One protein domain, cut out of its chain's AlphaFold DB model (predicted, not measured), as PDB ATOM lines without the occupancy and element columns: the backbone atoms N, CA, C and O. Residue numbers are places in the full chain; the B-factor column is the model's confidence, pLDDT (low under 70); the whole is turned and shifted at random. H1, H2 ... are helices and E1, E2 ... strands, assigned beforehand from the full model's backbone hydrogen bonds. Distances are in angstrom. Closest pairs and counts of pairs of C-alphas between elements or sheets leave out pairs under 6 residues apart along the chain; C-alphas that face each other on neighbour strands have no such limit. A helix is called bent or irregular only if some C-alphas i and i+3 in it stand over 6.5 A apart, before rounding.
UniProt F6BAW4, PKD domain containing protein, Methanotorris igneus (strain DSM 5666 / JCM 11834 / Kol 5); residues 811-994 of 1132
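What this domain is: This is residues 811 to 994 of the 1132 residues of the protein "PKD domain containing protein" of Methanotorris igneus (strain DSM 5666 / JCM 11834 / Kol 5) (UniProt F6BAW4). A twisted sheet of nine strands, with the long, bent E13 running through the core, stands partly face to face with a smaller sheet of three strands, E3, E8 and E11. H1 covers part of one face of the large sheet, with E4 passing along the outside of H1, and the helical hairpin of H2 and H3 packs on the opposite face. The printed part has 184 residues with three named helices and thirteen named strands, in the order E1 to E6, H1, E7 to E9, H2, H3, E10 to E13. The large sheet is branched and mixed, the small one runs E3, E8, E11 and is antiparallel; the class is mixed, helices and strands. The whole is compact, with a radius of gyration of the C-alphas of 16.4 A and spans of 51 by 36 by 34 A.

How they stand to each other: Start with the hairpin of E1, residues 811 to 814, and E2, residues 817 to 821, where N 812 and O 819 are 2.8 A apart, within hydrogen-bond range. On the other side of E1 look for E6, residues 858 to 862, antiparallel, with N 813 and O 859 at 2.8 A; E6 makes a hairpin with E5, residues 851 to 853, with N 851 and O 860 at 2.9 A. E2 is parallel to E13, residues 981 to 993, with N 820 and O 982 at 2.8 A. E7, residues 880 to 883, is parallel to E13 on the same side as E2, with N 991 and O 880 at 2.9 A; on the other side lies E12, residues 963 to 971, its hairpin partner, with N 967 and O 988 at 2.8 A. E12 is antiparallel to E9, residues 901 to 907, with N 905 and O 968 at 2.8 A, and E9 to the edge strand E10, residues 944 to 946, with N 902 and O 945 at 2.9 A. In the small sheet the inner strand E8, residues 887 to 893, has E3, residues 828 to 832, and E11, residues 951 to 957, as neighbours, with N 830 and O 891 at 2.8 A and N 954 and O 890 at 2.8 A. The two sheets form a sandwich, two sheets face to face, with 65 pairs of C-alphas within 10 A and best planes 35 degrees apart. H1, residues 865 to 877, is on the branched sheet at a height over the sheet of 6.2 A, only just over none of its strands, with 2 of its C-alphas falling on E13; its closest C-alphas to E13 are those of Met 875 and Gly 988, 5.8 A apart. H1 only grazes the small sheet, with residues 871 to 877. E4, residues 842 to 848, pairs with no named strand; its closest C-alphas to H1 are those of Val 846 and Asn 865, 5.9 A apart. On the opposite face from H1, H2, residues 910 to 923, and H3, residues 927 to 934, touch, with the C-alphas of Ala 916 and Leu 929 closest at 5.0 A, at a steep tilt of 41 degrees, opposite ways. Every O i to N i+4 pair is within hydrogen-bond range in H2 and H3, and 6 of 9 are in H1.

Where its parts are: Find C-alpha 811 at (177.576, 252.611, 211.440), where E1 begins. E4 runs 19.0 A and runs on into E5 at 53 degrees. H1 starts at C-alpha 865, (175.643, 247.249, 223.434), and spans 20.3 A; it is neither bent nor irregular, but only just: C-alphas 874 and 877 are 6.2 A apart. E8 spans 19.6 A, E9 19.9 A, H2 19.7 A, E11 20.4 A and E12 26.8 A. E13 spans 35.2 A, bends by 62 degrees at residue 985 and ends at C-alpha 993, (159.559, 224.561, 201.919).

The domain as a whole: The C-alphas of Ser 855 and Gly 885 are the two farthest apart, at 50.7 A. The printed part has no cut, and none of its links is long. Mean pLDDT of the printed part is 85.0; look for values under 70 at residues 824 to 826, 874 to 878 and 935 to 940 of this model.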
ATOM      1  N   THR A 811     177.131 251.913 212.657       91.81
ATOM      2  CA  THR A 811     177.576 252.611 211.440       91.81
ATOM      3  C   THR A 811     178.860 251.991 210.939       91.81
ATOM      4  O   THR A 811     179.830 251.917 211.680       91.81
ATOM      5  N   ILE A 812     178.874 251.594 209.673       91.88
ATOM      6  CA  ILE A 812     180.073 251.132 208.980       91.88
ATOM      7  C   ILE A 812     180.420 252.177 207.926       91.88
ATOM      8  O   ILE A 812     179.603 252.463 207.051       91.88
ATOM      9  N   ILE A 813     181.619 252.741 208.014       90.31
ATOM     10  CA  ILE A 813     182.208 253.615 207.003       90.31
ATOM     11  C   ILE A 813     183.323 252.832 206.330       90.31
ATOM     12  O   ILE A 813     184.222 252.329 207.002       90.31
ATOM     13  N   ALA A 814     183.255 252.708 205.012       87.50
ATOM     14  CA  ALA A 814     184.214 251.937 204.245       87.50
ATOM     15  C   ALA A 814     184.385 252.550 202.853       87.50
ATOM     16  O   ALA A 814     183.411 252.707 202.117       87.50
ATOM     17  N   ASN A 815     185.619 252.932 202.506       82.25
ATOM     18  CA  ASN A 815     185.962 253.521 201.202       82.25
ATOM     19  C   ASN A 815     185.044 254.692 200.777       82.25
ATOM     20  O   ASN A 815     184.629 254.788 199.626       82.25
ATOM     21  N   GLY A 816     184.705 255.582 201.719       79.81
ATOM     22  CA  GLY A 816     183.848 256.751 201.474       79.81
ATOM     23  C   GLY A 816     182.340 256.468 201.473       79.81
ATOM     24  O   GLY A 816     181.556 257.413 201.471       79.81
ATOM     25  N   LYS A 817     181.928 255.196 201.551       87.81
ATOM     26  CA  LYS A 817     180.524 254.784 201.665       87.81
ATOM     27  C   LYS A 817     180.143 254.529 203.118       87.81
ATOM     28  O   LYS A 817     180.963 254.086 203.918       87.81
ATOM     29  N   THR A 818     178.882 254.775 203.452       90.44
ATOM     30  CA  THR A 818     178.325 254.607 204.796       90.44
ATOM     31  C   THR A 818     177.137 253.649 204.774       90.44
ATOM     32  O   THR A 818     176.169 253.864 204.050       90.44
ATOM     33  N   VAL A 819     177.171 252.614 205.613       90.81
ATOM     34  CA  VAL A 819     176.042 251.709 205.863       90.81
ATOM     35  C   VAL A 819     175.617 251.848 207.320       90.81
ATOM     36  O   VAL A 819     176.422 251.662 208.232       90.81
ATOM     37  N   LYS A 820     174.351 252.197 207.547       91.69
ATOM     38  CA  LYS A 820     173.781 252.457 208.873       91.69
ATOM     39  C   LYS A 820     172.712 251.423 209.191       91.69
ATOM     40  O   LYS A 820     171.725 251.336 208.468       91.69
ATOM     41  N   PHE A 821     172.877 250.692 210.285       90.31
ATOM     42  CA  PHE A 821     171.841 249.847 210.872       90.31
ATOM     43  C   PHE A 821     171.179 250.628 212.000       90.31
ATOM     44  O   PHE A 821     171.852 250.992 212.961       90.31
ATOM     45  N   MET A 822     169.884 250.916 211.885       85.31
ATOM     46  CA  MET A 822     169.212 251.849 212.801       85.31
ATOM     47  C   MET A 822     168.886 251.262 214.186       85.31
ATOM     48  O   MET A 822     168.654 252.030 215.110       85.31
ATOM     49  N   GLY A 823     168.955 249.939 214.375       73.38
ATOM     50  CA  GLY A 823     168.464 249.284 215.600       73.38
ATOM     51  C   GLY A 823     166.952 249.048 215.545       73.38
ATOM     52  O   GLY A 823     166.272 249.584 214.670       73.38
ATOM     53  N   GLN A 824     166.428 248.197 216.432       66.69
ATOM     54  CA  GLN A 824     165.029 247.722 216.374       66.69
ATOM     55  C   GLN A 824     164.226 248.060 217.645       66.69
ATOM     56  O   GLN A 824     163.164 247.496 217.884       66.69
ATOM     57  N   ASP A 825     164.703 249.001 218.466       63.34
ATOM     58  CA  ASP A 825     164.041 249.368 219.728       63.34
ATOM     59  C   ASP A 825     162.701 250.111 219.512       63.34
ATOM     60  O   ASP A 825     161.777 249.958 220.308       63.34
ATOM     61  N   ALA A 826     162.560 250.848 218.399       57.06
ATOM     62  CA  ALA A 826     161.312 251.489 217.942       57.06
ATOM     63  C   ALA A 826     160.811 250.971 216.570       57.06
ATOM     64  O   ALA A 826     159.698 251.286 216.143       57.06
ATOM     65  N   ASN A 827     161.624 250.150 215.894       71.56
ATOM     66  CA  ASN A 827     161.372 249.589 214.565       71.56
ATOM     67  C   ASN A 827     161.124 248.095 214.725       71.56
ATOM     68  O   ASN A 827     161.964 247.405 215.282       71.56
ATOM     69  N   THR A 828     160.003 247.562 214.251       80.31
ATOM     70  CA  THR A 828     159.754 246.115 214.329       80.31
ATOM     71  C   THR A 828     159.394 245.558 212.967       80.31
ATOM     72  O   THR A 828     158.515 246.073 212.277       80.31
ATOM     73  N   LEU A 829     160.062 244.475 212.578       86.56
ATOM     74  CA  LEU A 829     159.719 243.700 211.394       86.56
ATOM     75  C   LEU A 829     159.045 242.405 211.829       86.56
ATOM     76  O   LEU A 829     159.656 241.577 212.495       86.56
ATOM     77  N   THR A 830     157.794 242.223 211.431       88.12
ATOM     78  CA  THR A 830     157.026 241.002 211.673       88.12
ATOM     79  C   THR A 830     156.803 240.278 210.357       88.12
ATOM     80  O   THR A 830     156.410 240.891 209.364       88.12
ATOM     81  N   ILE A 831     157.027 238.967 210.348       88.69
ATOM     82  CA  ILE A 831     156.747 238.103 209.201       88.69
ATOM     83  C   ILE A 831     155.747 237.042 209.654       88.69
ATOM     84  O   ILE A 831     155.879 236.486 210.741       88.69
ATOM     85  N   ALA A 832     154.732 236.783 208.839       89.12
ATOM     86  CA  ALA A 832     153.719 235.767 209.081       89.12
ATOM     87  C   ALA A 832     153.607 234.844 207.864       89.12
ATOM     88  O   ALA A 832     153.623 235.304 206.723       89.12
ATOM     89  N   GLY A 833     153.491 233.544 208.119       84.94
ATOM     90  CA  GLY A 833     153.319 232.489 207.119       84.94
ATOM     91  C   GLY A 833     152.406 231.395 207.667       84.94
ATOM     92  O   GLY A 833     151.758 231.586 208.695       84.94
ATOM     93  N   ALA A 834     152.351 230.240 207.004       84.31
ATOM     94  CA  ALA A 834     151.450 229.160 207.411       84.31
ATOM     95  C   ALA A 834     151.797 228.552 208.775       84.31
ATOM     96  O   ALA A 834     150.907 228.091 209.491       84.31
ATOM     97  N   LYS A 835     153.083 228.543 209.145       85.38
ATOM     98  CA  LYS A 835     153.546 227.977 210.409       85.38
ATOM     99  C   LYS A 835     154.681 228.797 211.013       85.38
ATOM    100  O   LYS A 835     155.518 229.341 210.299       85.38
ATOM    101  N   THR A 836     154.740 228.811 212.339       87.12
ATOM    102  CA  THR A 836     155.842 229.386 213.116       87.12
ATOM    103  C   THR A 836     156.447 228.292 213.987       87.12
ATOM    104  O   THR A 836     155.716 227.557 214.651       87.12
ATOM    105  N   ILE A 837     157.772 228.165 213.969       86.19
ATOM    106  CA  ILE A 837     158.510 227.216 214.808       86.19
ATOM    107  C   ILE A 837     158.889 227.915 216.112       86.19
ATOM    108  O   ILE A 837     159.514 228.974 216.112       86.19
ATOM    109  N   ASN A 838     158.531 227.322 217.244       85.88
ATOM    110  CA  ASN A 838     158.957 227.824 218.543       85.88
ATOM    111  C   ASN A 838     160.372 227.329 218.827       85.88
ATOM    112  O   ASN A 838     160.635 226.128 218.807       85.88
ATOM    113  N   LEU A 839     161.294 228.245 219.085       78.56
ATOM    114  CA  LEU A 839     162.642 227.903 219.524       78.56
ATOM    115  C   LEU A 839     162.761 228.182 221.026       78.56
ATOM    116  O   LEU A 839     162.013 229.015 221.550       78.56
ATOM    117  N   PRO A 840     163.674 227.504 221.739       79.56
ATOM    118  CA  PRO A 840     164.033 227.930 223.081       79.56
ATOM    119  C   PRO A 840     164.542 229.377 223.071       79.56
ATOM    120  O   PRO A 840     164.965 229.883 222.031       79.56
ATOM    121  N   THR A 841     164.486 230.054 224.220       80.62
ATOM    122  CA  THR A 841     164.828 231.484 224.296       80.62
ATOM    123  C   THR A 841     166.264 231.708 223.825       80.62
ATOM    124  O   THR A 841     167.193 231.168 224.428       80.62
ATOM    125  N   ILE A 842     166.436 232.512 222.772       81.31
ATOM    126  CA  ILE A 842     167.746 232.942 222.279       81.31
ATOM    127  C   ILE A 842     168.025 234.344 222.815       81.31
ATOM    128  O   ILE A 842     167.293 235.288 222.514       81.31
ATOM    129  N   THR A 843     169.080 234.479 223.607       86.56
ATOM    130  CA  THR A 843     169.591 235.762 224.096       86.56
ATOM    131  C   THR A 843     170.937 236.074 223.450       86.56
ATOM    132  O   THR A 843     171.548 235.220 222.807       86.56
ATOM    133  N   ALA A 844     171.415 237.307 223.608       88.00
ATOM    134  CA  ALA A 844     172.759 237.683 223.192       88.00
ATOM    135  C   ALA A 844     173.485 238.481 224.278       88.00
ATOM    136  O   ALA A 844     172.894 239.371 224.899       88.00
ATOM    137  N   SER A 845     174.773 238.194 224.458       90.00
ATOM    138  CA  SER A 845     175.722 239.044 225.173       90.00
ATOM    139  C   SER A 845     176.717 239.629 224.185       90.00
ATOM    140  O   SER A 845     177.397 238.916 223.448       90.00
ATOM    141  N   VAL A 846     176.787 240.956 224.160       90.19
ATOM    142  CA  VAL A 846     177.618 241.700 223.216       90.19
ATOM    143  C   VAL A 846     178.680 242.453 224.001       90.19
ATOM    144  O   VAL A 846     178.359 243.269 224.863       90.19
ATOM    145  N   ASN A 847     179.946 242.168 223.702       90.75
ATOM    146  CA  ASN A 847     181.094 242.897 224.224       90.75
ATOM    147  C   ASN A 847     181.964 243.372 223.056       90.75
ATOM    148  O   ASN A 847     182.864 242.662 222.593       90.75
ATOM    149  N   VAL A 848     181.647 244.564 222.553       86.00
ATOM    150  CA  VAL A 848     182.303 245.176 221.396       86.00
ATOM    151  C   VAL A 848     182.678 246.623 221.695       86.00
ATOM    152  O   VAL A 848     182.077 247.274 222.546       86.00
ATOM    153  N   VAL A 849     183.694 247.114 220.994       88.31
ATOM    154  CA  VAL A 849     184.137 248.515 221.016       88.31
ATOM    155  C   VAL A 849     184.189 249.043 219.590       88.31
ATOM    156  O   VAL A 849     184.283 248.242 218.658       88.31
ATOM    157  N   ASP A 850     184.160 250.365 219.419       89.88
ATOM    158  CA  ASP A 850     184.386 251.001 218.116       89.88
ATOM    159  C   ASP A 850     185.677 250.477 217.477       89.88
ATOM    160  O   ASP A 850     186.716 250.360 218.139       89.88
ATOM    161  N   LYS A 851     185.597 250.134 216.189       88.00
ATOM    162  CA  LYS A 851     186.707 249.550 215.432       88.00
ATOM    163  C   LYS A 851     187.196 250.507 214.364       88.00
ATOM    164  O   LYS A 851     186.398 251.128 213.665       88.00
ATOM    165  N   LYS A 852     188.512 250.575 214.185       88.69
ATOM    166  CA  LYS A 852     189.141 251.382 213.139       88.69
ATOM    167  C   LYS A 852     190.354 250.665 212.560       88.69
ATOM    168  O   LYS A 852     191.319 250.401 213.271       88.69
ATOM    169  N   ASP A 853     190.323 250.424 211.251       86.19
ATOM    170  CA  ASP A 853     191.466 249.941 210.474       86.19
ATOM    171  C   ASP A 853     191.787 250.947 209.363       86.19
ATOM    172  O   ASP A 853     191.184 250.969 208.286       86.19
ATOM    173  N   ILE A 854     192.772 251.802 209.646       81.94
ATOM    174  CA  ILE A 854     193.215 252.880 208.752       81.94
ATOM    175  C   ILE A 854     193.825 252.314 207.465       81.94
ATOM    176  O   ILE A 854     193.707 252.938 206.414       81.94
ATOM    177  N   SER A 855     194.442 251.129 207.520       83.06
ATOM    178  CA  SER A 855     195.085 250.523 206.347       83.06
ATOM    179  C   SER A 855     194.079 250.116 205.269       83.06
ATOM    180  O   SER A 855     194.425 250.055 204.090       83.06
ATOM    181  N   LYS A 856     192.826 249.890 205.675       81.25
ATOM    182  CA  LYS A 856     191.712 249.491 204.810       81.25
ATOM    183  C   LYS A 856     190.645 250.575 204.658       81.25
ATOM    184  O   LYS A 856     189.670 250.357 203.948       81.25
ATOM    185  N   GLY A 857     190.803 251.718 205.332       84.19
ATOM    186  CA  GLY A 857     189.823 252.805 205.324       84.19
ATOM    187  C   GLY A 857     188.468 252.413 205.923       84.19
ATOM    188  O   GLY A 857     187.441 252.870 205.420       84.19
ATOM    189  N   ILE A 858     188.467 251.548 206.946       88.50
ATOM    190  CA  ILE A 858     187.251 251.025 207.586       88.50
ATOM    191  C   ILE A 858     187.113 251.597 208.995       88.50
ATOM    192  O   ILE A 858     188.037 251.510 209.807       88.50
ATOM    193  N   GLU A 859     185.930 252.117 209.303       90.56
ATOM    194  CA  GLU A 859     185.536 252.560 210.638       90.56
ATOM    195  C   GLU A 859     184.166 251.962 210.981       90.56
ATOM    196  O   GLU A 859     183.215 252.078 210.209       90.56
ATOM    197  N   ILE A 860     184.064 251.291 212.129       91.62
ATOM    198  CA  ILE A 860     182.823 250.706 212.640       91.62
ATOM    199  C   ILE A 860     182.512 251.361 213.978       91.62
ATOM    200  O   ILE A 860     183.281 251.231 214.929       91.62
ATOM    201  N   TYR A 861     181.364 252.021 214.044       90.12
ATOM    202  CA  TYR A 861     180.866 252.683 215.240       90.12
ATOM    203  C   TYR A 861     179.667 251.935 215.801       90.12
ATOM    204  O   TYR A 861     178.721 251.628 215.066       90.12
ATOM    205  N   PHE A 862     179.687 251.700 217.107       88.94
ATOM    206  CA  PHE A 862     178.591 251.111 217.862       88.94
ATOM    207  C   PHE A 862     177.950 252.186 218.730       88.94
ATOM    208  O   PHE A 862     178.634 252.889 219.470       88.94
ATOM    209  N   LYS A 863     176.623 252.322 218.658       85.69
ATOM    210  CA  LYS A 863     175.895 253.272 219.512       85.69
ATOM    211  C   LYS A 863     176.024 252.892 220.985       85.69
ATOM    212  O   LYS A 863     176.470 253.697 221.796       85.69
ATOM    213  N   ASP A 864     175.637 251.661 221.299       85.00
ATOM    214  CA  ASP A 864     175.777 251.010 222.598       85.00
ATOM    215  C   ASP A 864     175.478 249.502 222.455       85.00
ATOM    216  O   ASP A 864     174.909 249.050 221.456       85.00
ATOM    217  N   ASN A 865     175.861 248.701 223.456       83.19
ATOM    218  CA  ASN A 865     175.643 247.249 223.434       83.19
ATOM    219  C   ASN A 865     174.150 246.871 223.390       83.19
ATOM    220  O   ASN A 865     173.813 245.818 222.849       83.19
ATOM    221  N   ALA A 866     173.260 247.708 223.937       83.50
ATOM    222  CA  ALA A 866     171.818 247.457 223.942       83.50
ATOM    223  C   ALA A 866     171.221 247.578 222.530       83.50
ATOM    224  O   ALA A 866     170.484 246.701 222.094       83.50
ATOM    225  N   SER A 867     171.640 248.587 221.774       82.31
ATOM    226  CA  SER A 867     171.237 248.839 220.390       82.31
ATOM    227  C   SER A 867     171.756 247.751 219.441       82.31
ATOM    228  O   SER A 867     171.094 247.384 218.474       82.31
ATOM    229  N   VAL A 868     172.942 247.190 219.705       82.56
ATOM    230  CA  VAL A 868     173.443 246.024 218.950       82.56
ATOM    231  C   VAL A 868     172.637 244.771 219.296       82.56
ATOM    232  O   VAL A 868     172.277 243.994 218.411       82.56
ATOM    233  N   LYS A 869     172.308 244.589 220.581       82.88
ATOM    234  CA  LYS A 869     171.462 243.491 221.061       82.88
ATOM    235  C   LYS A 869     170.065 243.541 220.442       82.88
ATOM    236  O   LYS A 869     169.577 242.492 220.034       82.88
ATOM    237  N   SER A 870     169.474 244.725 220.268       79.62
ATOM    238  CA  SER A 870     168.150 244.873 219.648       79.62
ATOM    239  C   SER A 870     168.129 244.441 218.176       79.62
ATOM    240  O   SER A 870     167.166 243.819 217.729       79.62
ATOM    241  N   ILE A 871     169.228 244.638 217.433       79.25
ATOM    242  CA  ILE A 871     169.384 244.071 216.079       79.25
ATOM    243  C   ILE A 871     169.362 242.536 216.121       79.25
ATOM    244  O   ILE A 871     168.699 241.913 215.294       79.25
ATOM    245  N   ILE A 872     170.078 241.924 217.069       74.81
ATOM    246  CA  ILE A 872     170.195 240.461 217.187       74.81
ATOM    247  C   ILE A 872     168.870 239.841 217.634       74.81
ATOM    248  O   ILE A 872     168.436 238.840 217.074       74.81
ATOM    249  N   GLU A 873     168.194 240.447 218.603       72.31
ATOM    250  CA  GLU A 873     166.903 239.968 219.100       72.31
ATOM    251  C   GLU A 873     165.808 240.066 218.030       72.31
ATOM    252  O   GLU A 873     164.953 239.185 217.950       72.31
ATOM    253  N   ALA A 874     165.875 241.055 217.131       66.06
ATOM    254  CA  ALA A 874     164.973 241.140 215.983       66.06
ATOM    255  C   ALA A 874     165.152 239.987 214.975       66.06
ATOM    256  O   ALA A 874     164.216 239.663 214.238       66.06
ATOM    257  N   MET A 875     166.310 239.316 214.967       63.78
ATOM    258  CA  MET A 875     166.526 238.098 214.179       63.78
ATOM    259  C   MET A 875     165.719 236.901 214.721       63.78
ATOM    260  O   MET A 875     165.559 235.902 214.026       63.78
ATOM    261  N   ASN A 876     165.096 236.981 215.899       61.94
ATOM    262  CA  ASN A 876     164.195 235.919 216.367       61.94
ATOM    263  C   ASN A 876     162.946 235.728 215.477       61.94
ATOM    264  O   ASN A 876     162.245 234.729 215.614       61.94
ATOM    265  N   ASN A 877     162.709 236.620 214.506       62.59
ATOM    266  CA  ASN A 877     161.659 236.491 213.489       62.59
ATOM    267  C   ASN A 877     161.987 235.511 212.334       62.59
ATOM    268  O   ASN A 877     161.160 235.334 211.444       62.59
ATOM    269  N   PHE A 878     163.157 234.852 212.316       65.69
ATOM    270  CA  PHE A 878     163.546 233.867 211.281       65.69
ATOM    271  C   PHE A 878     162.887 232.477 211.427       65.69
ATOM    272  O   PHE A 878     163.368 231.489 210.869       65.69
ATOM    273  N   ASN A 879     161.797 232.361 212.182       75.44
ATOM    274  CA  ASN A 879     161.163 231.086 212.525       75.44
ATOM    275  C   ASN A 879     159.874 230.784 211.740       75.44
ATOM    276  O   ASN A 879     159.156 229.836 212.069       75.44
ATOM    277  N   VAL A 880     159.583 231.572 210.705       87.38
ATOM    278  CA  VAL A 880     158.389 231.424 209.866       87.38
ATOM    279  C   VAL A 880     158.638 230.433 208.734       87.38
ATOM    280  O   VAL A 880     159.591 230.570 207.963       87.38
ATOM    281  N   ILE A 881     157.737 229.460 208.611       87.31
ATOM    282  CA  ILE A 881     157.714 228.436 207.570       87.31
ATOM    283  C   ILE A 881     156.472 228.632 206.705       87.31
ATOM    284  O   ILE A 881     155.355 228.791 207.204       87.31
ATOM    285  N   ALA A 882     156.675 228.582 205.397       89.25
ATOM    286  CA  ALA A 882     155.607 228.543 204.413       89.25
ATOM    287  C   ALA A 882     155.870 227.416 203.412       89.25
ATOM    288  O   ALA A 882     157.021 227.076 203.129       89.25
ATOM    289  N   TYR A 883     154.811 226.833 202.874       87.12
ATOM    290  CA  TYR A 883     154.855 225.754 201.899       87.12
ATOM    291  C   TYR A 883     154.359 226.239 200.537       87.12
ATOM    292  O   TYR A 883     153.714 227.278 200.407       87.12
ATOM    293  N   SER A 884     154.675 225.484 199.486       81.31
ATOM    294  CA  SER A 884     154.217 225.790 198.129       81.31
ATOM    295  C   SER A 884     152.688 225.942 198.075       81.31
ATOM    296  O   SER A 884     151.966 224.968 198.276       81.31
ATOM    297  N   GLY A 885     152.207 227.148 197.750       80.88
ATOM    298  CA  GLY A 885     150.782 227.514 197.745       80.88
ATOM    299  C   GLY A 885     150.366 228.476 198.866       80.88
ATOM    300  O   GLY A 885     149.302 229.083 198.768       80.88
ATOM    301  N   ASP A 886     151.209 228.667 199.884       89.00
ATOM    302  CA  ASP A 886     150.942 229.592 200.985       89.00
ATOM    303  C   ASP A 886     151.242 231.050 200.618       89.00
ATOM    304  O   ASP A 886     151.934 231.363 199.645       89.00
ATOM    305  N   THR A 887     150.733 231.962 201.443       90.88
ATOM    306  CA  THR A 887     150.979 233.404 201.354       90.88
ATOM    307  C   THR A 887     151.783 233.875 202.562       90.88
ATOM    308  O   THR A 887     151.508 233.465 203.689       90.88
ATOM    309  N   ILE A 888     152.766 234.743 202.326       91.81
ATOM    310  CA  ILE A 888     153.644 235.309 203.353       91.81
ATOM    311  C   ILE A 888     153.356 236.802 203.469       91.81
ATOM    312  O   ILE A 888     153.396 237.523 202.471       91.81
ATOM    313  N   THR A 889     153.098 237.271 204.687       92.44
ATOM    314  CA  THR A 889     152.860 238.685 204.992       92.44
ATOM    315  C   THR A 889     154.047 239.257 205.753       92.44
ATOM    316  O   THR A 889     154.466 238.706 206.768       92.44
ATOM    317  N   ILE A 890     154.579 240.381 205.279       92.31
ATOM    318  CA  ILE A 890     155.730 241.073 205.865       92.31
ATOM    319  C   ILE A 890     155.253 242.456 206.294       92.31
ATOM    320  O   ILE A 890     154.726 243.202 205.474       92.31
ATOM    321  N   THR A 891     155.415 242.796 207.569       92.19
ATOM    322  CA  THR A 891     154.966 244.068 208.144       92.19
ATOM    323  C   THR A 891     156.127 244.760 208.835       92.19
ATOM    324  O   THR A 891     156.686 244.224 209.787       92.19
ATOM    325  N   TYR A 892     156.473 245.955 208.373       92.62
ATOM    326  CA  TYR A 892     157.398 246.855 209.050       92.62
ATOM    327  C   TYR A 892     156.596 247.887 209.847       92.62
ATOM    328  O   TYR A 892     155.747 248.561 209.265       92.62
ATOM    329  N   ASN A 893     156.851 248.015 211.149       89.38
ATOM    330  CA  ASN A 893     156.222 249.007 212.018       89.38
ATOM    331  C   ASN A 893     157.283 249.986 212.543       89.38
ATOM    332  O   ASN A 893     158.254 249.552 213.162       89.38
ATOM    333  N   ASN A 894     157.080 251.282 212.318       88.56
ATOM    334  CA  ASN A 894     157.845 252.371 212.921       88.56
ATOM    335  C   ASN A 894     157.032 253.687 212.841       88.56
ATOM    336  O   ASN A 894     156.824 254.195 211.731       88.56
ATOM    337  N   PRO A 895     156.638 254.279 213.986       84.62
ATOM    338  CA  PRO A 895     155.934 255.564 214.028       84.62
ATOM    339  C   PRO A 895     156.711 256.751 213.433       84.62
ATOM    340  O   PRO A 895     156.135 257.609 212.768       84.62
ATOM    341  N   GLU A 896     158.033 256.795 213.591       83.88
ATOM    342  CA  GLU A 896     158.892 257.886 213.100       83.88
ATOM    343  C   GLU A 896     159.064 257.902 211.573       83.88
ATOM    344  O   GLU A 896     159.560 258.873 210.980       83.88
ATOM    345  N   MET A 897     158.659 256.812 210.920       88.06
ATOM    346  CA  MET A 897     158.648 256.702 209.469       88.06
ATOM    347  C   MET A 897     157.297 257.057 208.856       88.06
ATOM    348  O   MET A 897     157.201 257.058 207.634       88.06
ATOM    349  N   ASN A 898     156.276 257.398 209.648       90.62
ATOM    350  CA  ASN A 898     154.953 257.734 209.130       90.62
ATOM    351  C   ASN A 898     155.030 258.874 208.089       90.62
ATOM    352  O   ASN A 898     155.612 259.931 208.331       90.62
ATOM    353  N   GLY A 899     154.478 258.637 206.897       89.50
ATOM    354  CA  GLY A 899     154.561 259.541 205.744       89.50
ATOM    355  C   GLY A 899     155.854 259.451 204.915       89.50
ATOM    356  O   GLY A 899     155.939 260.100 203.875       89.50
ATOM    357  N   LYS A 900     156.846 258.646 205.320       92.88
ATOM    358  CA  LYS A 900     158.079 258.382 204.559       92.88
ATOM    359  C   LYS A 900     157.995 257.054 203.812       92.88
ATOM    360  O   LYS A 900     157.265 256.139 204.199       92.88
ATOM    361  N   ASN A 901     158.790 256.937 202.752       93.81
ATOM    362  CA  ASN A 901     158.884 255.709 201.969       93.81
ATOM    363  C   ASN A 901     159.942 254.767 202.536       93.81
ATOM    364  O   ASN A 901     161.022 255.194 202.950       93.81
ATOM    365  N   VAL A 902     159.621 253.479 202.510       93.69
ATOM    366  CA  VAL A 902     160.519 252.372 202.835       93.69
ATOM    367  C   VAL A 902     160.479 251.343 201.715       93.69
ATOM    368  O   VAL A 902     159.451 251.169 201.060       93.69
ATOM    369  N   THR A 903     161.591 250.646 201.498       92.56
ATOM    370  CA  THR A 903     161.714 249.639 200.441       92.56
ATOM    371  C   THR A 903     162.142 248.292 201.005       92.56
ATOM    372  O   THR A 903     163.089 248.209 201.780       92.56
ATOM    373  N   MET A 904     161.438 247.236 200.604       92.06
ATOM    374  CA  MET A 904     161.724 245.849 200.954       92.06
ATOM    375  C   MET A 904     162.588 245.169 199.883       92.06
ATOM    376  O   MET A 904     162.166 245.041 198.736       92.06
ATOM    377  N   SER A 905     163.752 244.645 200.267       89.56
ATOM    378  CA  SER A 905     164.620 243.818 199.420       89.56
ATOM    379  C   SER A 905     164.584 242.354 199.856       89.56
ATOM    380  O   SER A 905     164.806 242.046 201.029       89.56
ATOM    381  N   ILE A 906     164.333 241.447 198.906       88.69
ATOM    382  CA  ILE A 906     164.291 239.993 199.128       88.69
ATOM    383  C   ILE A 906     165.570 239.350 198.576       88.69
ATOM    384  O   ILE A 906     165.908 239.511 197.402       88.69
ATOM    385  N   ILE A 907     166.271 238.591 199.421       86.81
ATOM    386  CA  ILE A 907     167.584 238.013 199.123       86.81
ATOM    387  C   ILE A 907     167.556 236.498 199.361       86.81
ATOM    388  O   ILE A 907     167.469 236.039 200.498       86.81
ATOM    389  N   ASN A 908     167.699 235.723 198.279       81.62
ATOM    390  CA  ASN A 908     167.752 234.252 198.316       81.62
ATOM    391  C   ASN A 908     169.165 233.667 198.192       81.62
ATOM    392  O   ASN A 908     169.374 232.484 198.457       81.62
ATOM    393  N   ASP A 909     170.157 234.486 197.835       82.62
ATOM    394  CA  ASP A 909     171.560 234.070 197.829       82.62
ATOM    395  C   ASP A 909     172.229 234.375 199.176       82.62
ATOM    396  O   ASP A 909     172.916 235.382 199.360       82.62
ATOM    397  N   ARG A 910     172.033 233.474 200.144       78.94
ATOM    398  CA  ARG A 910     172.662 233.571 201.471       78.94
ATOM    399  C   ARG A 910     174.191 233.593 201.391       78.94
ATOM    400  O   ARG A 910     174.835 234.271 202.190       78.94
ATOM    401  N   ASN A 911     174.778 232.826 200.471       83.50
ATOM    402  CA  ASN A 911     176.231 232.747 200.343       83.50
ATOM    403  C   ASN A 911     176.790 234.051 199.775       83.50
ATOM    404  O   ASN A 911     177.779 234.549 200.308       83.50
ATOM    405  N   GLY A 912     176.134 234.619 198.762       86.69
ATOM    406  CA  GLY A 912     176.438 235.941 198.226       86.69
ATOM    407  C   GLY A 912     176.338 237.025 199.292       86.69
ATOM    408  O   GLY A 912     177.310 237.741 199.506       86.69
ATOM    409  N   LEU A 913     175.233 237.080 200.045       86.31
ATOM    410  CA  LEU A 913     175.057 238.061 201.126       86.31
ATOM    411  C   LEU A 913     176.148 237.943 202.200       86.31
ATOM    412  O   LEU A 913     176.735 238.942 202.608       86.31
ATOM    413  N   ARG A 914     176.466 236.716 202.633       85.50
ATOM    414  CA  ARG A 914     177.562 236.461 203.578       85.50
ATOM    415  C   ARG A 914     178.901 236.939 203.021       85.50
ATOM    416  O   ARG A 914     179.666 237.576 203.738       85.50
ATOM    417  N   ASN A 915     179.209 236.597 201.772       88.00
ATOM    418  CA  ASN A 915     180.474 236.964 201.147       88.00
ATOM    419  C   ASN A 915     180.585 238.489 200.968       88.00
ATOM    420  O   ASN A 915     181.660 239.030 201.199       88.00
ATOM    421  N   ALA A 916     179.483 239.174 200.647       89.25
ATOM    422  CA  ALA A 916     179.421 240.630 200.542       89.25
ATOM    423  C   ALA A 916     179.649 241.324 201.896       89.25
ATOM    424  O   ALA A 916     180.448 242.250 201.991       89.25
ATOM    425  N   LEU A 917     179.015 240.836 202.968       87.56
ATOM    426  CA  LEU A 917     179.271 241.323 204.330       87.56
ATOM    427  C   LEU A 917     180.724 241.074 204.760       87.56
ATOM    428  O   LEU A 917     181.341 241.917 205.404       87.56
ATOM    429  N   ARG A 918     181.295 239.930 204.367       85.88
ATOM    430  CA  ARG A 918     182.704 239.611 204.615       85.88
ATOM    431  C   ARG A 918     183.644 240.547 203.855       85.88
ATOM    432  O   ARG A 918     184.643 240.963 204.429       85.88
ATOM    433  N   ALA A 919     183.351 240.870 202.595       87.06
ATOM    434  CA  ALA A 919     184.122 241.842 201.823       87.06
ATOM    435  C   ALA A 919     184.099 243.205 202.526       87.06
ATOM    436  O   ALA A 919     185.154 243.709 202.906       87.06
ATOM    437  N   LEU A 920     182.908 243.703 202.870       87.38
ATOM    438  CA  LEU A 920     182.746 244.956 203.607       87.38
ATOM    439  C   LEU A 920     183.637 245.027 204.860       87.38
ATOM    440  O   LEU A 920     184.319 246.027 205.063       87.38
ATOM    441  N   LEU A 921     183.682 243.961 205.665       85.94
ATOM    442  CA  LEU A 921     184.517 243.912 206.870       85.94
ATOM    443  C   LEU A 921     186.015 243.737 206.569       85.94
ATOM    444  O   LEU A 921     186.844 244.284 207.284       85.94
ATOM    445  N   ASN A 922     186.390 242.985 205.532       83.31
ATOM    446  CA  ASN A 922     187.787 242.597 205.309       83.31
ATOM    447  C   ASN A 922     188.589 243.549 204.427       83.31
ATOM    448  O   ASN A 922     189.808 243.609 204.600       83.31
ATOM    449  N   ASN A 923     187.954 244.225 203.469       84.38
ATOM    450  CA  ASN A 923     188.612 245.122 202.513       84.38
ATOM    451  C   ASN A 923     187.851 246.442 202.284       84.38
ATOM    452  O   ASN A 923     188.262 247.240 201.443       84.38
ATOM    453  N   GLY A 924     186.768 246.680 203.031       84.12
ATOM    454  CA  GLY A 924     186.010 247.923 202.966       84.12
ATOM    455  C   GLY A 924     185.164 248.064 201.700       84.12
ATOM    456  O   GLY A 924     184.773 249.174 201.339       84.12
ATOM    457  N   ASP A 925     184.906 246.972 200.982       86.12
ATOM    458  CA  ASP A 925     184.111 247.005 199.759       86.12
ATOM    459  C   ASP A 925     182.620 246.782 200.053       86.12
ATOM    460  O   ASP A 925     182.185 245.683 200.398       86.12
ATOM    461  N   ALA A 926     181.822 247.844 199.902       87.69
ATOM    462  CA  ALA A 926     180.367 247.794 200.046       87.69
ATOM    463  C   ALA A 926     179.629 247.483 198.729       87.69
ATOM    464  O   ALA A 926     178.402 247.382 198.734       87.69
ATOM    465  N   THR A 927     180.335 247.357 197.600       86.50
ATOM    466  CA  THR A 927     179.738 247.279 196.255       86.50
ATOM    467  C   THR A 927     178.831 246.066 196.102       86.50
ATOM    468  O   THR A 927     177.681 246.211 195.693       86.50
ATOM    469  N   ASP A 928     179.299 244.886 196.511       87.69
ATOM    470  CA  ASP A 928     178.504 243.658 196.428       87.69
ATOM    471  C   ASP A 928     177.286 243.698 197.360       87.69
ATOM    472  O   ASP A 928     176.218 243.198 197.010       87.69
ATOM    473  N   LEU A 929     177.411 244.321 198.538       88.56
ATOM    474  CA  LEU A 929     176.298 244.450 199.480       88.56
ATOM    475  C   LEU A 929     175.218 245.383 198.921       88.56
ATOM    476  O   LEU A 929     174.041 245.026 198.927       88.56
ATOM    477  N   ILE A 930     175.622 246.547 198.407       88.50
ATOM    478  CA  ILE A 930     174.727 247.510 197.756       88.50
ATOM    479  C   ILE A 930     174.061 246.859 196.546       88.50
ATOM    480  O   ILE A 930     172.839 246.894 196.446       88.50
ATOM    481  N   GLY A 931     174.833 246.184 195.694       86.44
ATOM    482  CA  GLY A 931     174.310 245.485 194.524       86.44
ATOM    483  C   GLY A 931     173.318 244.376 194.883       86.44
ATOM    484  O   GLY A 931     172.310 244.212 194.201       86.44
ATOM    485  N   ILE A 932     173.537 243.629 195.971       86.06
ATOM    486  CA  ILE A 932     172.584 242.614 196.452       86.06
ATOM    487  C   ILE A 932     171.280 243.256 196.957       86.06
ATOM    488  O   ILE A 932     170.207 242.695 196.723       86.06
ATOM    489  N   ILE A 933     171.352 244.416 197.619       86.56
ATOM    490  CA  ILE A 933     170.172 245.145 198.113       86.56
ATOM    491  C   ILE A 933     169.406 245.814 196.958       86.56
ATOM    492  O   ILE A 933     168.177 245.733 196.930       86.56
ATOM    493  N   GLU A 934     170.116 246.428 196.007       81.69
ATOM    494  CA  GLU A 934     169.577 247.097 194.813       81.69
ATOM    495  C   GLU A 934     168.906 246.105 193.865       81.69
ATOM    496  O   GLU A 934     167.764 246.311 193.455       81.69
ATOM    497  N   LYS A 935     169.608 245.016 193.519       66.81
ATOM    498  CA  LYS A 935     169.186 244.075 192.474       66.81
ATOM    499  C   LYS A 935     167.839 243.432 192.768       66.81
ATOM    500  O   LYS A 935     167.267 242.899 191.820       66.81
ATOM    501  N   ASN A 936     167.405 243.442 194.042       61.53
ATOM    502  CA  ASN A 936     166.138 242.930 194.573       61.53
ATOM    503  C   ASN A 936     165.461 242.017 193.555       61.53
ATOM    504  O   ASN A 936     164.650 242.485 192.756       61.53
ATOM    505  N   GLN A 937     165.889 240.747 193.519       56.69
ATOM    506  CA  GLN A 937     165.713 239.808 192.391       56.69
ATOM    507  C   GLN A 937     164.244 239.523 192.008       56.69
ATOM    508  O   GLN A 937     163.968 238.698 191.143       56.69
ATOM    509  N   TYR A 938     163.315 240.225 192.650       67.00
ATOM    510  CA  TYR A 938     161.876 240.119 192.620       67.00
ATOM    511  C   TYR A 938     161.221 241.493 192.389       67.00
ATOM    512  O   TYR A 938     160.279 241.874 193.083       67.00
ATOM    513  N   SER A 939     161.705 242.243 191.393       59.53
ATOM    514  CA  SER A 939     161.149 243.548 190.979       59.53
ATOM    515  C   SER A 939     159.681 243.495 190.527       59.53
ATOM    516  O   SER A 939     159.048 244.530 190.337       59.53
ATOM    517  N   THR A 940     159.127 242.292 190.367       67.25
ATOM    518  CA  THR A 940     157.707 242.032 190.106       67.25
ATOM    519  C   THR A 940     156.797 242.350 191.293       67.25
ATOM    520  O   THR A 940     155.591 242.484 191.093       67.25
ATOM    521  N   TYR A 941     157.329 242.475 192.513       76.19
ATOM    522  CA  TYR A 941     156.557 242.919 193.675       76.19
ATOM    523  C   TYR A 941     156.705 244.431 193.878       76.19
ATOM    524  O   TYR A 941     157.780 244.996 193.677       76.19
ATOM    525  N   ASN A 942     155.629 245.100 194.309       76.75
ATOM    526  CA  ASN A 942     155.710 246.505 194.711       76.75
ATOM    527  C   ASN A 942     156.445 246.617 196.055       76.75
ATOM    528  O   ASN A 942     155.841 246.582 197.125       76.75
ATOM    529  N   CYS A 943     157.768 246.683 195.979       83.50
ATOM    530  CA  CYS A 943     158.657 246.621 197.130       83.50
ATOM    531  C   CYS A 943     158.747 247.935 197.912       83.50
ATOM    532  O   CYS A 943     159.119 247.906 199.082       83.50
ATOM    533  N   THR A 944     158.380 249.070 197.316       91.19
ATOM    534  CA  THR A 944     158.373 250.372 197.995       91.19
ATOM    535  C   THR A 944     156.971 250.697 198.499       91.19
ATOM    536  O   THR A 944     155.997 250.614 197.754       91.19
ATOM    537  N   GLN A 945     156.863 251.082 199.768       92.38
ATOM    538  CA  GLN A 945     155.613 251.485 200.414       92.38
ATOM    539  C   GLN A 945     155.825 252.768 201.220       92.38
ATOM    540  O   GLN A 945     156.885 252.966 201.813       92.38
ATOM    541  N   THR A 946     154.802 253.620 201.286       94.12
ATOM    542  CA  THR A 946     154.753 254.720 202.260       94.12
ATOM    543  C   THR A 946     154.232 254.178 203.584       94.12
ATOM    544  O   THR A 946     153.186 253.528 203.621       94.12
ATOM    545  N   VAL A 947     154.943 254.440 204.677       93.00
ATOM    546  CA  VAL A 947     154.488 254.041 206.013       93.00
ATOM    547  C   VAL A 947     153.264 254.878 206.386       93.00
ATOM    548  O   VAL A 947     153.305 256.108 206.327       93.00
ATOM    549  N   SER A 948     152.170 254.214 206.755       90.81
ATOM    550  CA  SER A 948     150.910 254.841 207.165       90.81
ATOM    551  C   SER A 948     150.341 254.129 208.390       90.81
ATOM    552  O   SER A 948     150.415 252.904 208.482       90.81
ATOM    553  N   ASN A 949     149.800 254.892 209.348       89.62
ATOM    554  CA  ASN A 949     149.415 254.373 210.669       89.62
ATOM    555  C   ASN A 949     150.556 253.568 211.310       89.62
ATOM    556  O   ASN A 949     150.346 252.458 211.797       89.62
ATOM    557  N   ASP A 950     151.770 254.117 211.215       90.12
ATOM    558  CA  ASP A 950     153.019 253.551 211.726       90.12
ATOM    559  C   ASP A 950     153.474 252.255 211.034       90.12
ATOM    560  O   ASP A 950     154.407 251.615 211.515       90.12
ATOM    561  N   LYS A 951     152.853 251.841 209.912       92.75
ATOM    562  CA  LYS A 951     153.116 250.537 209.268       92.75
ATOM    563  C   LYS A 951     153.294 250.586 207.750       92.75
ATOM    564  O   LYS A 951     152.658 251.371 207.052       92.75
ATOM    565  N   ALA A 952     154.105 249.666 207.232       94.12
ATOM    566  CA  ALA A 952     154.166 249.268 205.826       94.12
ATOM    567  C   ALA A 952     154.004 247.744 205.718       94.12
ATOM    568  O   ALA A 952     154.567 247.002 206.523       94.12
ATOM    569  N   THR A 953     153.202 247.261 204.765       93.56
ATOM    570  CA  THR A 953     152.870 245.830 204.631       93.56
ATOM    571  C   THR A 953     153.044 245.344 203.195       93.56
ATOM    572  O   THR A 953     152.602 245.996 202.246       93.56
ATOM    573  N   TRP A 954     153.646 244.166 203.048       93.50
ATOM    574  CA  TRP A 954     153.823 243.450 201.787       93.50
ATOM    575  C   TRP A 954     153.270 242.034 201.889       93.50
ATOM    576  O   TRP A 954     153.166 241.454 202.972       93.50
ATOM    577  N   THR A 955     152.902 241.462 200.746       91.38
ATOM    578  CA  THR A 955     152.407 240.089 200.654       91.38
ATOM    579  C   THR A 955     153.009 239.413 199.432       91.38
ATOM    580  O   THR A 955     152.941 239.964 198.335       91.38
ATOM    581  N   VAL A 956     153.613 238.241 199.630       90.94
ATOM    582  CA  VAL A 956     154.297 237.473 198.579       90.94
ATOM    583  C   VAL A 956     153.878 235.995 198.619       90.94
ATOM    584  O   VAL A 956     153.651 235.460 199.708       90.94
ATOM    585  N   PRO A 957     153.748 235.314 197.467       90.88
ATOM    586  CA  PRO A 957     153.416 233.892 197.426       90.88
ATOM    587  C   PRO A 957     154.650 233.030 197.731       90.88
ATOM    588  O   PRO A 957     155.732 233.243 197.189       90.88
ATOM    589  N   ALA A 958     154.492 232.006 198.569       88.56
ATOM    590  CA  ALA A 958     155.591 231.124 198.964       88.56
ATOM    591  C   ALA A 958     156.141 230.269 197.804       88.56
ATOM    592  O   ALA A 958     157.282 229.817 197.867       88.56
ATOM    593  N   SER A 959     155.355 230.064 196.737       86.88
ATOM    594  CA  SER A 959     155.744 229.297 195.541       86.88
ATOM    595  C   SER A 959     156.930 229.882 194.776       86.88
ATOM    596  O   SER A 959     157.598 229.152 194.044       86.88
ATOM    597  N   ASP A 960     157.193 231.177 194.941       87.44
ATOM    598  CA  ASP A 960     158.202 231.905 194.166       87.44
ATOM    599  C   ASP A 960     159.595 231.828 194.820       87.44
ATOM    600  O   ASP A 960     160.596 232.306 194.273       87.44
ATOM    601  N   PHE A 961     159.673 231.179 195.985       86.38
ATOM    602  CA  PHE A 961     160.878 231.038 196.788       86.38
ATOM    603  C   PHE A 961     161.194 229.563 197.040       86.38
ATOM    604  O   PHE A 961     160.312 228.708 197.113       86.38
ATOM    605  N   THR A 962     162.478 229.239 197.208       76.31
ATOM    606  CA  THR A 962     162.888 227.896 197.641       76.31
ATOM    607  C   THR A 962     163.979 227.996 198.695       76.31
ATOM    608  O   THR A 962     165.046 228.543 198.418       76.31
ATOM    609  N   GLY A 963     163.753 227.410 199.869       82.31
ATOM    610  CA  GLY A 963     164.710 227.421 200.970       82.31
ATOM    611  C   GLY A 963     164.638 228.696 201.812       82.31
ATOM    612  O   GLY A 963     163.559 229.229 202.045       82.31
ATOM    613  N   TYR A 964     165.787 229.129 202.328       83.75
ATOM    614  CA  TYR A 964     165.895 230.266 203.244       83.75
ATOM    615  C   TYR A 964     165.938 231.597 202.491       83.75
ATOM    616  O   TYR A 964     166.747 231.756 201.575       83.75
ATOM    617  N   THR A 965     165.144 232.560 202.949       86.69
ATOM    618  CA  THR A 965     164.991 233.879 202.337       86.69
ATOM    619  C   THR A 965     165.221 234.977 203.368       86.69
ATOM    620  O   THR A 965     164.574 234.994 204.414       86.69
ATOM    621  N   THR A 966     166.117 235.918 203.064       88.19
ATOM    622  CA  THR A 966     166.361 237.118 203.879       88.19
ATOM    623  C   THR A 966     165.557 238.298 203.338       88.19
ATOM    624  O   THR A 966     165.480 238.504 202.129       88.19
ATOM    625  N   VAL A 967     165.009 239.104 204.240       89.12
ATOM    626  CA  VAL A 967     164.294 240.351 203.964       89.12
ATOM    627  C   VAL A 967     165.052 241.506 204.615       89.12
ATOM    628  O   VAL A 967     165.381 241.441 205.798       89.12
ATOM    629  N   ILE A 968     165.318 242.564 203.851       89.75
ATOM    630  CA  ILE A 968     165.944 243.804 204.330       89.75
ATOM    631  C   ILE A 968     165.012 244.972 204.018       89.75
ATOM    632  O   ILE A 968     164.538 245.086 202.893       89.75
ATOM    633  N   ILE A 969     164.764 245.845 204.993       90.81
ATOM    634  CA  ILE A 969     164.018 247.094 204.802       90.81
ATOM    635  C   ILE A 969     164.995 248.267 204.813       90.81
ATOM    636  O   ILE A 969     165.768 248.415 205.763       90.81
ATOM    637  N   THR A 970     164.943 249.116 203.790       92.81
ATOM    638  CA  THR A 970     165.741 250.345 203.687       92.81
ATOM    639  C   THR A 970     164.868 251.597 203.628       92.81
ATOM    640  O   THR A 970     163.706 251.546 203.224       92.81
ATOM    641  N   GLU A 971     165.418 252.734 204.059       91.62
ATOM    642  CA  GLU A 971     164.764 254.042 203.900       91.62
ATOM    643  C   GLU A 971     164.791 254.487 202.428       91.62
ATOM    644  O   GLU A 971     165.819 254.381 201.762       91.62
ATOM    645  N   GLY A 972     163.678 255.042 201.940       89.88
ATOM    646  CA  GLY A 972     163.571 255.647 200.614       89.88
ATOM    647  C   GLY A 972     162.958 254.738 199.547       89.88
ATOM    648  O   GLY A 972     162.321 253.725 199.838       89.88
ATOM    649  N   ASN A 973     163.146 255.132 198.286       88.38
ATOM    650  CA  ASN A 973     162.574 254.493 197.091       88.38
ATOM    651  C   ASN A 973     163.510 253.435 196.476       88.38
ATOM    652  O   ASN A 973     163.626 253.338 195.256       88.38
ATOM    653  N   GLY A 974     164.220 252.691 197.323       85.12
ATOM    654  CA  GLY A 974     165.255 251.736 196.933       85.12
ATOM    655  C   GLY A 974     166.669 252.266 197.165       85.12
ATOM    656  O   GLY A 974     166.864 253.382 197.642       85.12
ATOM    657  N   VAL A 975     167.657 251.429 196.855       85.56
ATOM    658  CA  VAL A 975     169.087 251.742 196.992       85.56
ATOM    659  C   VAL A 975     169.702 251.774 195.597       85.56
ATOM    660  O   VAL A 975     169.573 250.796 194.870       85.56
ATOM    661  N   ALA A 976     170.339 252.884 195.222       82.62
ATOM    662  CA  ALA A 976     171.037 253.007 193.941       82.62
ATOM    663  C   ALA A 976     172.379 252.249 193.954       82.62
ATOM    664  O   ALA A 976     173.029 252.166 194.999       82.62
ATOM    665  N   SER A 977     172.817 251.750 192.794       76.69
ATOM    666  CA  SER A 977     174.105 251.048 192.595       76.69
ATOM    667  C   SER A 977     175.325 251.831 193.081       76.69
ATOM    668  O   SER A 977     176.319 251.241 193.512       76.69
ATOM    669  N   ASP A 978     175.263 253.158 193.024       80.31
ATOM    670  CA  ASP A 978     176.321 254.084 193.424       80.31
ATOM    671  C   ASP A 978     176.063 254.761 194.780       80.31
ATOM    672  O   ASP A 978     176.762 255.706 195.128       80.31
ATOM    673  N   ALA A 979     175.101 254.281 195.577       84.81
ATOM    674  CA  ALA A 979     174.740 254.923 196.836       84.81
ATOM    675  C   ALA A 979     175.921 255.023 197.825       84.81
ATOM    676  O   ALA A 979     176.488 254.017 198.259       84.81
ATOM    677  N   ASP A 980     176.214 256.251 198.257       85.75
ATOM    678  CA  ASP A 980     177.237 256.541 199.271       85.75
ATOM    679  C   ASP A 980     176.719 256.399 200.708       85.75
ATOM    680  O   ASP A 980     177.501 256.334 201.654       85.75
ATOM    681  N   ASN A 981     175.399 256.356 200.908       89.25
ATOM    682  CA  ASN A 981     174.787 256.244 202.228       89.25
ATOM    683  C   ASN A 981     173.538 255.360 202.180       89.25
ATOM    684  O   ASN A 981     172.521 255.739 201.600       89.25
ATOM    685  N   VAL A 982     173.604 254.202 202.833       90.94
ATOM    686  CA  VAL A 982     172.516 253.222 202.898       90.94
ATOM    687  C   VAL A 982     172.049 253.077 204.338       90.94
ATOM    688  O   VAL A 982     172.831 252.730 205.222       90.94
ATOM    689  N   LYS A 983     170.757 253.306 204.579       91.56
ATOM    690  CA  LYS A 983     170.129 253.092 205.887       91.56
ATOM    691  C   LYS A 983     169.276 251.833 205.865       91.56
ATOM    692  O   LYS A 983     168.243 251.786 205.200       91.56
ATOM    693  N   ILE A 984     169.720 250.834 206.616       91.38
ATOM    694  CA  ILE A 984     169.007 249.590 206.874       91.38
ATOM    695  C   ILE A 984     168.186 249.783 208.146       91.38
ATOM    696  O   ILE A 984     168.722 249.981 209.239       91.38
ATOM    697  N   LEU A 985     166.870 249.746 207.971       89.62
ATOM    698  CA  LEU A 985     165.892 249.973 209.027       89.62
ATOM    699  C   LEU A 985     165.549 248.678 209.760       89.62
ATOM    700  O   LEU A 985     165.394 248.686 210.973       89.62
ATOM    701  N   ALA A 986     165.461 247.564 209.029       88.00
ATOM    702  CA  ALA A 986     165.163 246.262 209.610       88.00
ATOM    703  C   ALA A 986     165.713 245.103 208.769       88.00
ATOM    704  O   ALA A 986     165.855 245.214 207.550       88.00
ATOM    705  N   VAL A 987     165.975 243.970 209.426       86.62
ATOM    706  CA  VAL A 987     166.389 242.704 208.801       86.62
ATOM    707  C   VAL A 987     165.578 241.559 209.408       86.62
ATOM    708  O   VAL A 987     165.377 241.519 210.619       86.62
ATOM    709  N   GLY A 988     165.115 240.629 208.574       86.56
ATOM    710  CA  GLY A 988     164.379 239.426 208.975       86.56
ATOM    711  C   GLY A 988     164.385 238.384 207.860       86.56
ATOM    712  O   GLY A 988     165.187 238.481 206.930       86.56
ATOM    713  N   GLY A 989     163.513 237.376 207.925       88.19
ATOM    714  CA  GLY A 989     163.395 236.370 206.866       88.19
ATOM    715  C   GLY A 989     162.491 235.191 207.209       88.19
ATOM    716  O   GLY A 989     161.916 235.127 208.289       88.19
ATOM    717  N   PHE A 990     162.361 234.262 206.268       88.94
ATOM    718  CA  PHE A 990     161.476 233.098 206.353       88.94
ATOM    719  C   PHE A 990     162.052 231.915 205.565       88.94
ATOM    720  O   PHE A 990     163.017 232.063 204.813       88.94
ATOM    721  N   ILE A 991     161.456 230.729 205.718       88.25
ATOM    722  CA  ILE A 991     161.817 229.533 204.948       88.25
ATOM    723  C   ILE A 991     160.617 229.067 204.121       88.25
ATOM    724  O   ILE A 991     159.568 228.728 204.668       88.25
ATOM    725  N   ALA A 992     160.798 228.987 202.803       88.81
ATOM    726  CA  ALA A 992     159.839 228.394 201.878       88.81
ATOM    727  C   ALA A 992     160.205 226.928 201.592       88.81
ATOM    728  O   ALA A 992     161.230 226.623 200.971       88.81
ATOM    729  N   CYS A 993     159.378 226.000 202.071       89.50
ATOM    730  CA  CYS A 993     159.559 224.561 201.919       89.50
ATOM    731  C   CYS A 993     158.800 224.009 200.707       89.50
ATOM    732  O   CYS A 993     157.669 224.387 200.410       89.50
ATOM    733  N   LYS A 994     159.430 223.055 200.015       88.62
ATOM    734  CA  LYS A 994     158.860 222.405 198.829       88.62
ATOM    735  C   LYS A 994     157.825 221.338 199.191       88.62
ATOM    736  O   LYS A 994     156.865 221.160 198.450       88.62
TER     737      LYS A 994